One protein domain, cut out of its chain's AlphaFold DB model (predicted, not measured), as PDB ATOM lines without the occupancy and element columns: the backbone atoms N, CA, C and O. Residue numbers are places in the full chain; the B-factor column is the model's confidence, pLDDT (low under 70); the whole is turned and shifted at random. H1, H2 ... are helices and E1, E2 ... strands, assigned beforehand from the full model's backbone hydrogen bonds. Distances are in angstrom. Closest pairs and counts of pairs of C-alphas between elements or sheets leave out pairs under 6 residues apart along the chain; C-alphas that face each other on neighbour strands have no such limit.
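AT A GLANCE: This is residues 37 to 114 of the 114 residues of an uncharacterized protein of Plasmodium vivax (UniProt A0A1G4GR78). A small three-stranded sheet forms the middle, with the short helix H1 over one face, the long helix H4 at one end beside edge strand E2, and H2 and H3 at the other end. A long loop, residues 45 to 61, joins E1 to E2. The printed part has 78 residues, with named elements in the order E1, E2, H1, H2, H3, E3, H4; the sheet, E2 E1 E3, is antiparallel and the class is mixed. It is compact, with a radius of gyration of the C-alphas of 12.3 A and spans of 34 by 24 by 22 A.

IN THESE COORDINATES: E1, residues 40 to 44, begins at C-alpha 40 (290.871, 329.670, 326.882) and is 13.6 A long. E2 is residues 62 to 64 and E3 residues 91 to 95, 12.8 A. H1 is residues 65 to 68, H2 70 to 76, 10.0 A, and H3 86 to 89. H4, residues 101 to 112, 16.7 A, ends at C-alpha 112 (285.322, 322.277, 311.872).

HOW THE PARTS SIT: E1 and E3 are antiparallel at 147 degrees, with N 41 and O 94 2.9 A apart. E1 and E2 form a hairpin, with N 42 and O 63 2.9 A apart. H1 is on the sheet at a height of 8.6 A, only just over E1, with 3 C-alphas on it; the closest C-alphas are those of Ile 41 and Met 65, 4.9 A. H4 only grazes the sheet; its closest C-alphas with E2 are those of Tyr 107 and Val 62, 6.5 A. H2 also only grazes it, and touches H1 only at the corner, Trp 73 to Glu 66, 5.7 A between C-alphas. H2 and H3 are close but not clearly touching, the C-alphas of Met 72 and Gln 88 being 6.6 A apart. H3 and H4 are apart. Every O i to N i+4 pair is within hydrogen-bond range in H2 and H4; H1 and H3 are too short for one, and of their single O i to N i+3 pairs that of H1 is within range and that of H3 is not.

THE WHOLE: The C-alphas of Met 81 and Glu 102, 35.0 A apart, are the farthest. The printed part has no cut, and E1 to E2 is the long link. Confidence is under 70 at residue 83 and residues 113 to 114.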
ATOM      1  N   MET A  37     291.665 333.717 319.095       87.25
ATOM      2  CA  MET A  37     293.040 333.643 319.600       87.25
ATOM      3  C   MET A  37     293.142 333.853 321.114       87.25
ATOM      4  O   MET A  37     294.035 333.309 321.769       87.25
ATOM      5  N   HIS A  38     292.211 334.618 321.681       86.81
ATOM      6  CA  HIS A  38     292.110 334.866 323.115       86.81
ATOM      7  C   HIS A  38     291.259 333.839 323.879       86.81
ATOM      8  O   HIS A  38     291.160 333.939 325.103       86.81
ATOM      9  N   GLN A  39     290.681 332.844 323.201       88.38
ATOM     10  CA  GLN A  39     289.901 331.788 323.842       88.38
ATOM     11  C   GLN A  39     290.774 330.925 324.764       88.38
ATOM     12  O   GLN A  39     291.900 330.559 324.417       88.38
ATOM     13  N   TYR A  40     290.231 330.579 325.935       89.38
ATOM     14  CA  TYR A  40     290.871 329.670 326.882       89.38
ATOM     15  C   TYR A  40     290.649 328.210 326.490       89.38
ATOM     16  O   TYR A  40     289.525 327.751 326.266       89.38
ATOM     17  N   ILE A  41     291.749 327.475 326.469       90.88
ATOM     18  CA  ILE A  41     291.821 326.054 326.155       90.88
ATOM     19  C   ILE A  41     292.567 325.331 327.269       90.88
ATOM     20  O   ILE A  41     293.337 325.931 328.025       90.88
ATOM     21  N   VAL A  42     292.347 324.027 327.367       89.50
ATOM     22  CA  VAL A  42     293.048 323.181 328.329       89.50
ATOM     23  C   VAL A  42     293.730 322.033 327.613       89.50
ATOM     24  O   VAL A  42     293.143 321.380 326.753       89.50
ATOM     25  N   LYS A  43     294.976 321.780 328.018       89.06
ATOM     26  CA  LYS A  43     295.776 320.638 327.586       89.06
ATOM     27  C   LYS A  43     296.076 319.733 328.773       89.06
ATOM     28  O   LYS A  43     296.628 320.181 329.777       89.06
ATOM     29  N   TYR A  44     295.768 318.447 328.642       86.94
ATOM     30  CA  TYR A  44     296.077 317.447 329.664       86.94
ATOM     31  C   TYR A  44     297.300 316.615 329.281       86.94
ATOM     32  O   TYR A  44     297.424 316.139 328.152       86.94
ATOM     33  N   LYS A  45     298.200 316.397 330.247       83.69
ATOM     34  CA  LYS A  45     299.374 315.520 330.074       83.69
ATOM     35  C   LYS A  45     299.023 314.033 330.141       83.69
ATOM     36  O   LYS A  45     299.759 313.201 329.623       83.69
ATOM     37  N   SER A  46     297.915 313.689 330.791       83.56
ATOM     38  CA  SER A  46     297.509 312.305 331.032       83.56
ATOM     39  C   SER A  46     296.011 312.151 330.845       83.56
ATOM     40  O   SER A  46     295.244 313.051 331.186       83.56
ATOM     41  N   SER A  47     295.600 310.984 330.351       87.31
ATOM     42  CA  SER A  47     294.189 310.638 330.247       87.31
ATOM     43  C   SER A  47     293.638 310.349 331.639       87.31
ATOM     44  O   SER A  47     294.168 309.493 332.347       87.31
ATOM     45  N   LYS A  48     292.583 311.053 332.042       83.94
ATOM     46  CA  LYS A  48     291.919 310.863 333.336       83.94
ATOM     47  C   LYS A  48     290.415 311.000 333.177       83.94
ATOM     48  O   LYS A  48     289.930 311.649 332.257       83.94
ATOM     49  N   VAL A  49     289.672 310.395 334.093       84.56
ATOM     50  CA  VAL A  49     288.226 310.591 334.190       84.56
ATOM     51  C   VAL A  49     287.945 311.383 335.454       84.56
ATOM     52  O   VAL A  49     288.420 311.053 336.539       84.56
ATOM     53  N   CYS A  50     287.190 312.459 335.299       79.69
ATOM     54  CA  CYS A  50     286.688 313.255 336.403       79.69
ATOM     55  C   CYS A  50     285.608 312.467 337.148       79.69
ATOM     56  O   CYS A  50     284.562 312.195 336.570       79.69
ATOM     57  N   TYR A  51     285.789 312.139 338.425       80.69
ATOM     58  CA  TYR A  51     284.736 311.442 339.178       80.69
ATOM     59  C   TYR A  51     283.523 312.341 339.492       80.69
ATOM     60  O   TYR A  51     282.424 311.832 339.681       80.69
ATOM     61  N   LEU A  52     283.699 313.670 339.497       80.56
ATOM     62  CA  LEU A  52     282.613 314.636 339.727       80.56
ATOM     63  C   LEU A  52     281.837 314.949 338.447       80.56
ATOM     64  O   LEU A  52     280.621 314.818 338.390       80.56
ATOM     65  N   CYS A  53     282.557 315.355 337.406       74.94
ATOM     66  CA  CYS A  53     281.987 315.794 336.141       74.94
ATOM     67  C   CYS A  53     281.795 314.666 335.122       74.94
ATOM     68  O   CYS A  53     281.241 314.911 334.059       74.94
ATOM     69  N   LYS A  54     282.264 313.445 335.422       81.50
ATOM     70  CA  LYS A  54     282.224 312.246 334.560       81.50
ATOM     71  C   LYS A  54     282.851 312.414 333.167       81.50
ATOM     72  O   LYS A  54     282.870 311.464 332.392       81.50
ATOM     73  N   ASN A  55     283.441 313.574 332.876       81.44
ATOM     74  CA  ASN A  55     284.171 313.824 331.645       81.44
ATOM     75  C   ASN A  55     285.495 313.060 331.630       81.44
ATOM     76  O   ASN A  55     286.262 313.060 332.600       81.44
ATOM     77  N   LYS A  56     285.749 312.417 330.490       84.31
ATOM     78  CA  LYS A  56     287.002 311.744 330.177       84.31
ATOM     79  C   LYS A  56     287.880 312.716 329.407       84.31
ATOM     80  O   LYS A  56     287.544 313.086 328.292       84.31
ATOM     81  N   VAL A  57     289.010 313.081 329.994       85.12
ATOM     82  CA  VAL A  57     290.048 313.849 329.309       85.12
ATOM     83  C   VAL A  57     291.083 312.896 328.738       85.12
ATOM     84  O   VAL A  57     291.430 311.888 329.363       85.12
ATOM     85  N   THR A  58     291.560 313.194 327.539       84.31
ATOM     86  CA  THR A  58     292.573 312.415 326.826       84.31
ATOM     87  C   THR A  58     293.918 313.133 326.857       84.31
ATOM     88  O   THR A  58     294.005 314.358 326.775       84.31
ATOM     89  N   ALA A  59     294.996 312.363 327.012       83.81
ATOM     90  CA  ALA A  59     296.352 312.894 326.961       83.81
ATOM     91  C   ALA A  59     296.630 313.541 325.597       83.81
ATOM     92  O   ALA A  59     296.258 312.987 324.562       83.81
ATOM     93  N   ASN A  60     297.321 314.683 325.601       81.31
ATOM     94  CA  ASN A  60     297.698 315.443 324.402       81.31
ATOM     95  C   ASN A  60     296.521 315.915 323.534       81.31
ATOM     96  O   ASN A  60     296.732 316.348 322.402       81.31
ATOM     97  N   HIS A  61     295.297 315.865 324.056       83.75
ATOM     98  CA  HIS A  61     294.147 316.472 323.413       83.75
ATOM     99  C   HIS A  61     293.918 317.873 323.979       83.75
ATOM    100  O   HIS A  61     294.049 318.105 325.185       83.75
ATOM    101  N   VAL A  62     293.631 318.810 323.078       87.12
ATOM    102  CA  VAL A  62     293.352 320.206 323.399       87.12
ATOM    103  C   VAL A  62     291.870 320.436 323.179       87.12
ATOM    104  O   VAL A  62     291.365 320.212 322.083       87.12
ATOM    105  N   GLU A  63     291.194 320.910 324.216       86.81
ATOM    106  CA  GLU A  63     289.765 321.201 324.170       86.81
ATOM    107  C   GLU A  63     289.468 322.576 324.761       86.81
ATOM    108  O   GLU A  63     290.247 323.133 325.547       86.81
ATOM    109  N   LYS A  64     288.305 323.122 324.394       87.62
ATOM    110  CA  LYS A  64     287.782 324.338 325.013       87.62
ATOM    111  C   LYS A  64     287.568 324.095 326.494       87.62
ATOM    112  O   LYS A  64     286.976 323.097 326.902       87.62
ATOM    113  N   MET A  65     287.994 325.055 327.303       85.81
ATOM    114  CA  MET A  65     287.841 324.958 328.751       85.81
ATOM    115  C   MET A  65     286.369 324.835 329.178       85.81
ATOM    116  O   MET A  65     286.053 324.086 330.104       85.81
ATOM    117  N   GLU A  66     285.483 325.541 328.470       83.25
ATOM    118  CA  GLU A  66     284.030 325.525 328.674       83.25
ATOM    119  C   GLU A  66     283.425 324.131 328.445       83.25
ATOM    120  O   GLU A  66     282.580 323.707 329.232       83.25
ATOM    121  N   ASP A  67     283.908 323.404 327.431       83.00
ATOM    122  CA  ASP A  67     283.423 322.063 327.075       83.00
ATOM    123  C   ASP A  67     283.909 321.002 328.074       83.00
ATOM    124  O   ASP A  67     283.160 320.103 328.465       83.00
ATOM    125  N   VAL A  68     285.163 321.111 328.529       81.56
ATOM    126  CA  VAL A  68     285.755 320.123 329.442       81.56
ATOM    127  C   VAL A  68     285.144 320.207 330.834       81.56
ATOM    128  O   VAL A  68     284.833 319.181 331.443       81.56
ATOM    129  N   CYS A  69     285.024 321.412 331.394       80.56
ATOM    130  CA  CYS A  69     284.419 321.588 332.705       80.56
ATOM    131  C   CYS A  69     283.918 323.029 332.887       80.56
ATOM    132  O   CYS A  69     284.705 323.918 333.232       80.56
ATOM    133  N   PRO A  70     282.596 323.262 332.789       80.62
ATOM    134  CA  PRO A  70     282.010 324.586 332.987       80.62
ATOM    135  C   PRO A  70     282.314 325.179 334.367       80.62
ATOM    136  O   PRO A  70     282.459 326.389 334.511       80.62
ATOM    137  N   GLN A  71     282.430 324.336 335.400       79.12
ATOM    138  CA  GLN A  71     282.763 324.796 336.753       79.12
ATOM    139  C   GLN A  71     284.199 325.307 336.853       79.12
ATOM    140  O   GLN A  71     284.459 326.311 337.510       79.12
ATOM    141  N   MET A  72     285.127 324.647 336.164       81.38
ATOM    142  CA  MET A  72     286.518 325.079 336.101       81.38
ATOM    143  C   MET A  72     286.640 326.420 335.370       81.38
ATOM    144  O   MET A  72     287.352 327.306 335.833       81.38
ATOM    145  N   TRP A  73     285.898 326.593 334.271       83.62
ATOM    146  CA  TRP A  73     285.816 327.872 333.564       83.62
ATOM    147  C   TRP A  73     285.278 328.989 334.470       83.62
ATOM    148  O   TRP A  73     285.890 330.050 334.575       83.62
ATOM    149  N   ARG A  74     284.188 328.736 335.209       84.69
ATOM    150  CA  ARG A  74     283.631 329.710 336.165       84.69
ATOM    151  C   ARG A  74     284.636 330.113 337.238       84.69
ATOM    152  O   ARG A  74     284.740 331.295 337.557       84.69
ATOM    153  N   HIS A  75     285.388 329.151 337.761       83.56
ATOM    154  CA  HIS A  75     286.423 329.421 338.748       83.56
ATOM    155  C   HIS A  75     287.559 330.288 338.178       83.56
ATOM    156  O   HIS A  75     287.948 331.259 338.821       83.56
ATOM    157  N   LEU A  76     288.021 330.020 336.948       82.25
ATOM    158  CA  LEU A  76     289.042 330.846 336.282       82.25
ATOM    159  C   LEU A  76     288.590 332.306 336.107       82.25
ATOM    160  O   LEU A  76     289.391 333.226 336.239       82.25
ATOM    161  N   HIS A  77     287.302 332.519 335.841       84.38
ATOM    162  CA  HIS A  77     286.713 333.849 335.680       84.38
ATOM    163  C   HIS A  77     286.256 334.499 337.000       84.38
ATOM    164  O   HIS A  77     285.605 335.541 336.971       84.38
ATOM    165  N   GLY A  78     286.568 333.903 338.156       85.00
ATOM    166  CA  GLY A  78     286.213 334.454 339.469       85.00
ATOM    167  C   GLY A  78     284.719 334.384 339.806       85.00
ATOM    168  O   GLY A  78     284.285 334.969 340.794       85.00
ATOM    169  N   LEU A  79     283.924 333.644 339.027       84.12
ATOM    170  CA  LEU A  79     282.498 333.417 339.286       84.12
ATOM    171  C   LEU A  79     282.276 332.418 340.432       84.12
ATOM    172  O   LEU A  79     281.156 332.255 340.913       84.12
ATOM    173  N   THR A  80     283.314 331.687 340.843       82.31
ATOM    174  CA  THR A  80     283.234 330.687 341.912       82.31
ATOM    175  C   THR A  80     284.537 330.664 342.703       82.31
ATOM    176  O   THR A  80     285.615 330.575 342.120       82.31
ATOM    177  N   MET A  81     284.449 330.717 344.034       75.06
ATOM    178  CA  MET A  81     285.622 330.810 344.918       75.06
ATOM    179  C   MET A  81     286.410 329.505 345.049       75.06
ATOM    180  O   MET A  81     287.618 329.545 345.257       75.06
ATOM    181  N   GLN A  82     285.755 328.350 344.911       70.88
ATOM    182  CA  GLN A  82     286.390 327.056 345.149       70.88
ATOM    183  C   GLN A  82     286.472 326.230 343.859       70.88
ATOM    184  O   GLN A  82     285.462 326.113 343.154       70.88
ATOM    185  N   PRO A  83     287.640 325.639 343.546       66.75
ATOM    186  CA  PRO A  83     287.771 324.747 342.409       66.75
ATOM    187  C   PRO A  83     286.961 323.475 342.671       66.75
ATOM    188  O   PRO A  83     287.273 322.677 343.550       66.75
ATOM    189  N   GLN A  84     285.893 323.294 341.900       73.06
ATOM    190  CA  GLN A  84     284.994 322.143 342.024       73.06
ATOM    191  C   GLN A  84     285.509 320.912 341.268       73.06
ATOM    192  O   GLN A  84     284.945 319.838 341.413       73.06
ATOM    193  N   CYS A  85     286.538 321.039 340.421       78.19
ATOM    194  CA  CYS A  85     286.977 319.951 339.550       78.19
ATOM    195  C   CYS A  85     288.415 319.506 339.864       78.19
ATOM    196  O   CYS A  85     289.337 320.305 339.701       78.19
ATOM    197  N   PRO A  86     288.651 318.225 340.209       80.88
ATOM    198  CA  PRO A  86     289.992 317.700 340.482       80.88
ATOM    199  C   PRO A  86     290.888 317.711 339.239       80.88
ATOM    200  O   PRO A  86     292.108 317.697 339.361       80.88
ATOM    201  N   LEU A  87     290.302 317.740 338.034       81.38
ATOM    202  CA  LEU A  87     291.065 317.814 336.787       81.38
ATOM    203  C   LEU A  87     291.794 319.147 336.616       81.38
ATOM    204  O   LEU A  87     292.806 319.179 335.921       81.38
ATOM    205  N   GLN A  88     291.346 320.214 337.281       79.25
ATOM    206  CA  GLN A  88     291.955 321.538 337.163       79.25
ATOM    207  C   GLN A  88     293.452 321.528 337.475       79.25
ATOM    208  O   GLN A  88     294.227 322.164 336.772       79.25
ATOM    209  N   SER A  89     293.873 320.763 338.480       81.69
ATOM    210  CA  SER A  89     295.277 320.663 338.890       81.69
ATOM    211  C   SER A  89     296.144 319.876 337.900       81.69
ATOM    212  O   SER A  89     297.366 319.990 337.923       81.69
ATOM    213  N   PHE A  90     295.531 319.045 337.051       82.81
ATOM    214  CA  PHE A  90     296.228 318.190 336.084       82.81
ATOM    215  C   PHE A  90     296.277 318.791 334.674       82.81
ATOM    216  O   PHE A  90     297.077 318.346 333.847       82.81
ATOM    217  N   GLY A  91     295.398 319.750 334.388       84.00
ATOM    218  CA  GLY A  91     295.329 320.452 333.115       84.00
ATOM    219  C   GLY A  91     296.208 321.697 333.106       84.00
ATOM    220  O   GLY A  91     296.311 322.416 334.095       84.00
ATOM    221  N   GLN A  92     296.823 321.976 331.963       88.19
ATOM    222  CA  GLN A  92     297.463 323.257 331.699       88.19
ATOM    223  C   GLN A  92     296.468 324.152 330.960       88.19
ATOM    224  O   GLN A  92     296.046 323.819 329.851       88.19
ATOM    225  N   VAL A  93     296.084 325.270 331.579       87.69
ATOM    226  CA  VAL A  93     295.246 326.296 330.946       87.69
ATOM    227  C   VAL A  93     296.139 327.182 330.085       87.69
ATOM    228  O   VAL A  93     297.133 327.722 330.566       87.69
ATOM    229  N   LEU A  94     295.791 327.310 328.812       90.69
ATOM    230  CA  LEU A  94     296.505 328.110 327.820       90.69
ATOM    231  C   LEU A  94     295.491 328.933 327.024       90.69
ATOM    232  O   LEU A  94     294.283 328.696 327.102       90.69
ATOM    233  N   ARG A  95     295.966 329.899 326.240       90.88
ATOM    234  CA  ARG A  95     295.145 330.520 325.195       90.88
ATOM    235  C   ARG A  95     295.480 329.896 323.851       90.88
ATOM    236  O   ARG A  95     296.579 329.381 323.659       90.88
ATOM    237  N   VAL A  96     294.551 329.978 322.904       89.06
ATOM    238  CA  VAL A  96     294.749 329.450 321.542       89.06
ATOM    239  C   VAL A  96     296.007 330.026 320.889       89.06
ATOM    240  O   VAL A  96     296.765 329.287 320.270       89.06
ATOM    241  N   LYS A  97     296.284 331.317 321.099       89.06
ATOM    242  CA  LYS A  97     297.503 331.976 320.606       89.06
ATOM    243  C   LYS A  97     298.823 331.385 321.124       89.06
ATOM    244  O   LYS A  97     299.858 331.632 320.517       89.06
ATOM    245  N   ASP A  98     298.798 330.665 322.248       89.50
ATOM    246  CA  ASP A  98     299.990 330.101 322.887       89.50
ATOM    247  C   ASP A  98     300.244 328.645 322.433       89.50
ATOM    248  O   ASP A  98     301.228 328.026 322.845       89.50
ATOM    249  N   LEU A  99     299.369 328.080 321.587       87.69
ATOM    250  CA  LEU A  99     299.565 326.763 320.980       87.69
ATOM    251  C   LEU A  99     300.673 326.782 319.928       87.69
ATOM    252  O   LEU A  99     300.853 327.748 319.187       87.69
ATOM    253  N   ARG A 100     301.365 325.647 319.790       89.12
ATOM    254  CA  ARG A 100     302.247 325.410 318.642       89.12
ATOM    255  C   ARG A 100     301.426 325.235 317.368       89.12
ATOM    256  O   ARG A 100     300.292 324.763 317.420       89.12
ATOM    257  N   PHE A 101     302.037 325.537 316.224       87.31
ATOM    258  CA  PHE A 101     301.391 325.467 314.910       87.31
ATOM    259  C   PHE A 101     300.702 324.112 314.648       87.31
ATOM    260  O   PHE A 101     299.520 324.084 314.321       87.31
ATOM    261  N   GLU A 102     301.385 322.992 314.905       87.31
ATOM    262  CA  GLU A 102     300.821 321.642 314.723       87.31
ATOM    263  C   GLU A 102     299.599 321.362 315.617       87.31
ATOM    264  O   GLU A 102     298.675 320.647 315.229       87.31
ATOM    265  N   GLU A 103     299.590 321.895 316.841       87.25
ATOM    266  CA  GLU A 103     298.486 321.712 317.789       87.25
ATOM    267  C   GLU A 103     297.304 322.612 317.435       87.25
ATOM    268  O   GLU A 103     296.152 322.191 317.533       87.25
ATOM    269  N   LEU A 104     297.596 323.835 316.988       88.31
ATOM    270  CA  LEU A 104     296.610 324.794 316.514       88.31
ATOM    271  C   LEU A 104     295.852 324.251 315.298       88.31
ATOM    272  O   LEU A 104     294.630 324.374 315.243       88.31
ATOM    273  N   GLU A 105     296.556 323.625 314.354       87.62
ATOM    274  CA  GLU A 105     295.948 323.041 313.157       87.62
ATOM    275  C   GLU A 105     294.996 321.894 313.523       87.62
ATOM    276  O   GLU A 105     293.824 321.919 313.149       87.62
ATOM    277  N   LYS A 106     295.439 320.968 314.388       86.44
ATOM    278  CA  LYS A 106     294.596 319.880 314.917       86.44
ATOM    279  C   LYS A 106     293.375 320.398 315.674       86.44
ATOM    280  O   LYS A 106     292.284 319.848 315.532       86.44
ATOM    281  N   TYR A 107     293.551 321.437 316.490       86.88
ATOM    282  CA  TYR A 107     292.458 322.051 317.239       86.88
ATOM    283  C   TYR A 107     291.444 322.718 316.302       86.88
ATOM    284  O   TYR A 107     290.239 322.527 316.459       86.88
ATOM    285  N   ARG A 108     291.912 323.442 315.278       85.44
ATOM    286  CA  ARG A 108     291.052 324.053 314.255       85.44
ATOM    287  C   ARG A 108     290.261 322.995 313.481       85.44
ATOM    288  O   ARG A 108     289.052 323.151 313.325       85.44
ATOM    289  N   ASP A 109     290.910 321.914 313.063       85.75
ATOM    290  CA  ASP A 109     290.258 320.807 312.357       85.75
ATOM    291  C   ASP A 109     289.204 320.112 313.230       85.75
ATOM    292  O   ASP A 109     288.135 319.735 312.748       85.75
ATOM    293  N   ALA A 110     289.467 319.960 314.532       82.44
ATOM    294  CA  ALA A 110     288.501 319.402 315.479       82.44
ATOM    295  C   ALA A 110     287.255 320.290 315.643       82.44
ATOM    296  O   ALA A 110     286.158 319.769 315.836       82.44
ATOM    297  N   LEU A 111     287.404 321.615 315.540       81.50
ATOM    298  CA  LEU A 111     286.282 322.555 315.592       81.50
ATOM    299  C   LEU A 111     285.442 322.563 314.316       81.50
ATOM    300  O   LEU A 111     284.242 322.779 314.406       81.50
ATOM    301  N   GLN A 112     286.047 322.331 313.148       76.31
ATOM    302  CA  GLN A 112     285.322 322.277 311.872       76.31
ATOM    303  C   GLN A 112     284.474 321.009 311.708       76.31
ATOM    304  O   GLN A 112     283.551 320.995 310.899       76.31
ATOM    305  N   ARG A 113     284.795 319.936 312.444       67.00
ATOM    306  CA  ARG A 113     284.069 318.654 312.391       67.00
ATOM    307  C   ARG A 113     282.875 318.560 313.355       67.00
ATOM    308  O   ARG A 113     282.181 317.547 313.312       67.00
ATOM    309  N   LYS A 114     282.666 319.548 314.231       56.50
ATOM    310  CA  LYS A 114     281.519 319.639 315.154       56.50
ATOM    311  C   LYS A 114     280.444 320.554 314.581       56.50
ATOM    312  O   LYS A 114     279.258 320.241 314.813       56.50
TER     313      LYS A 114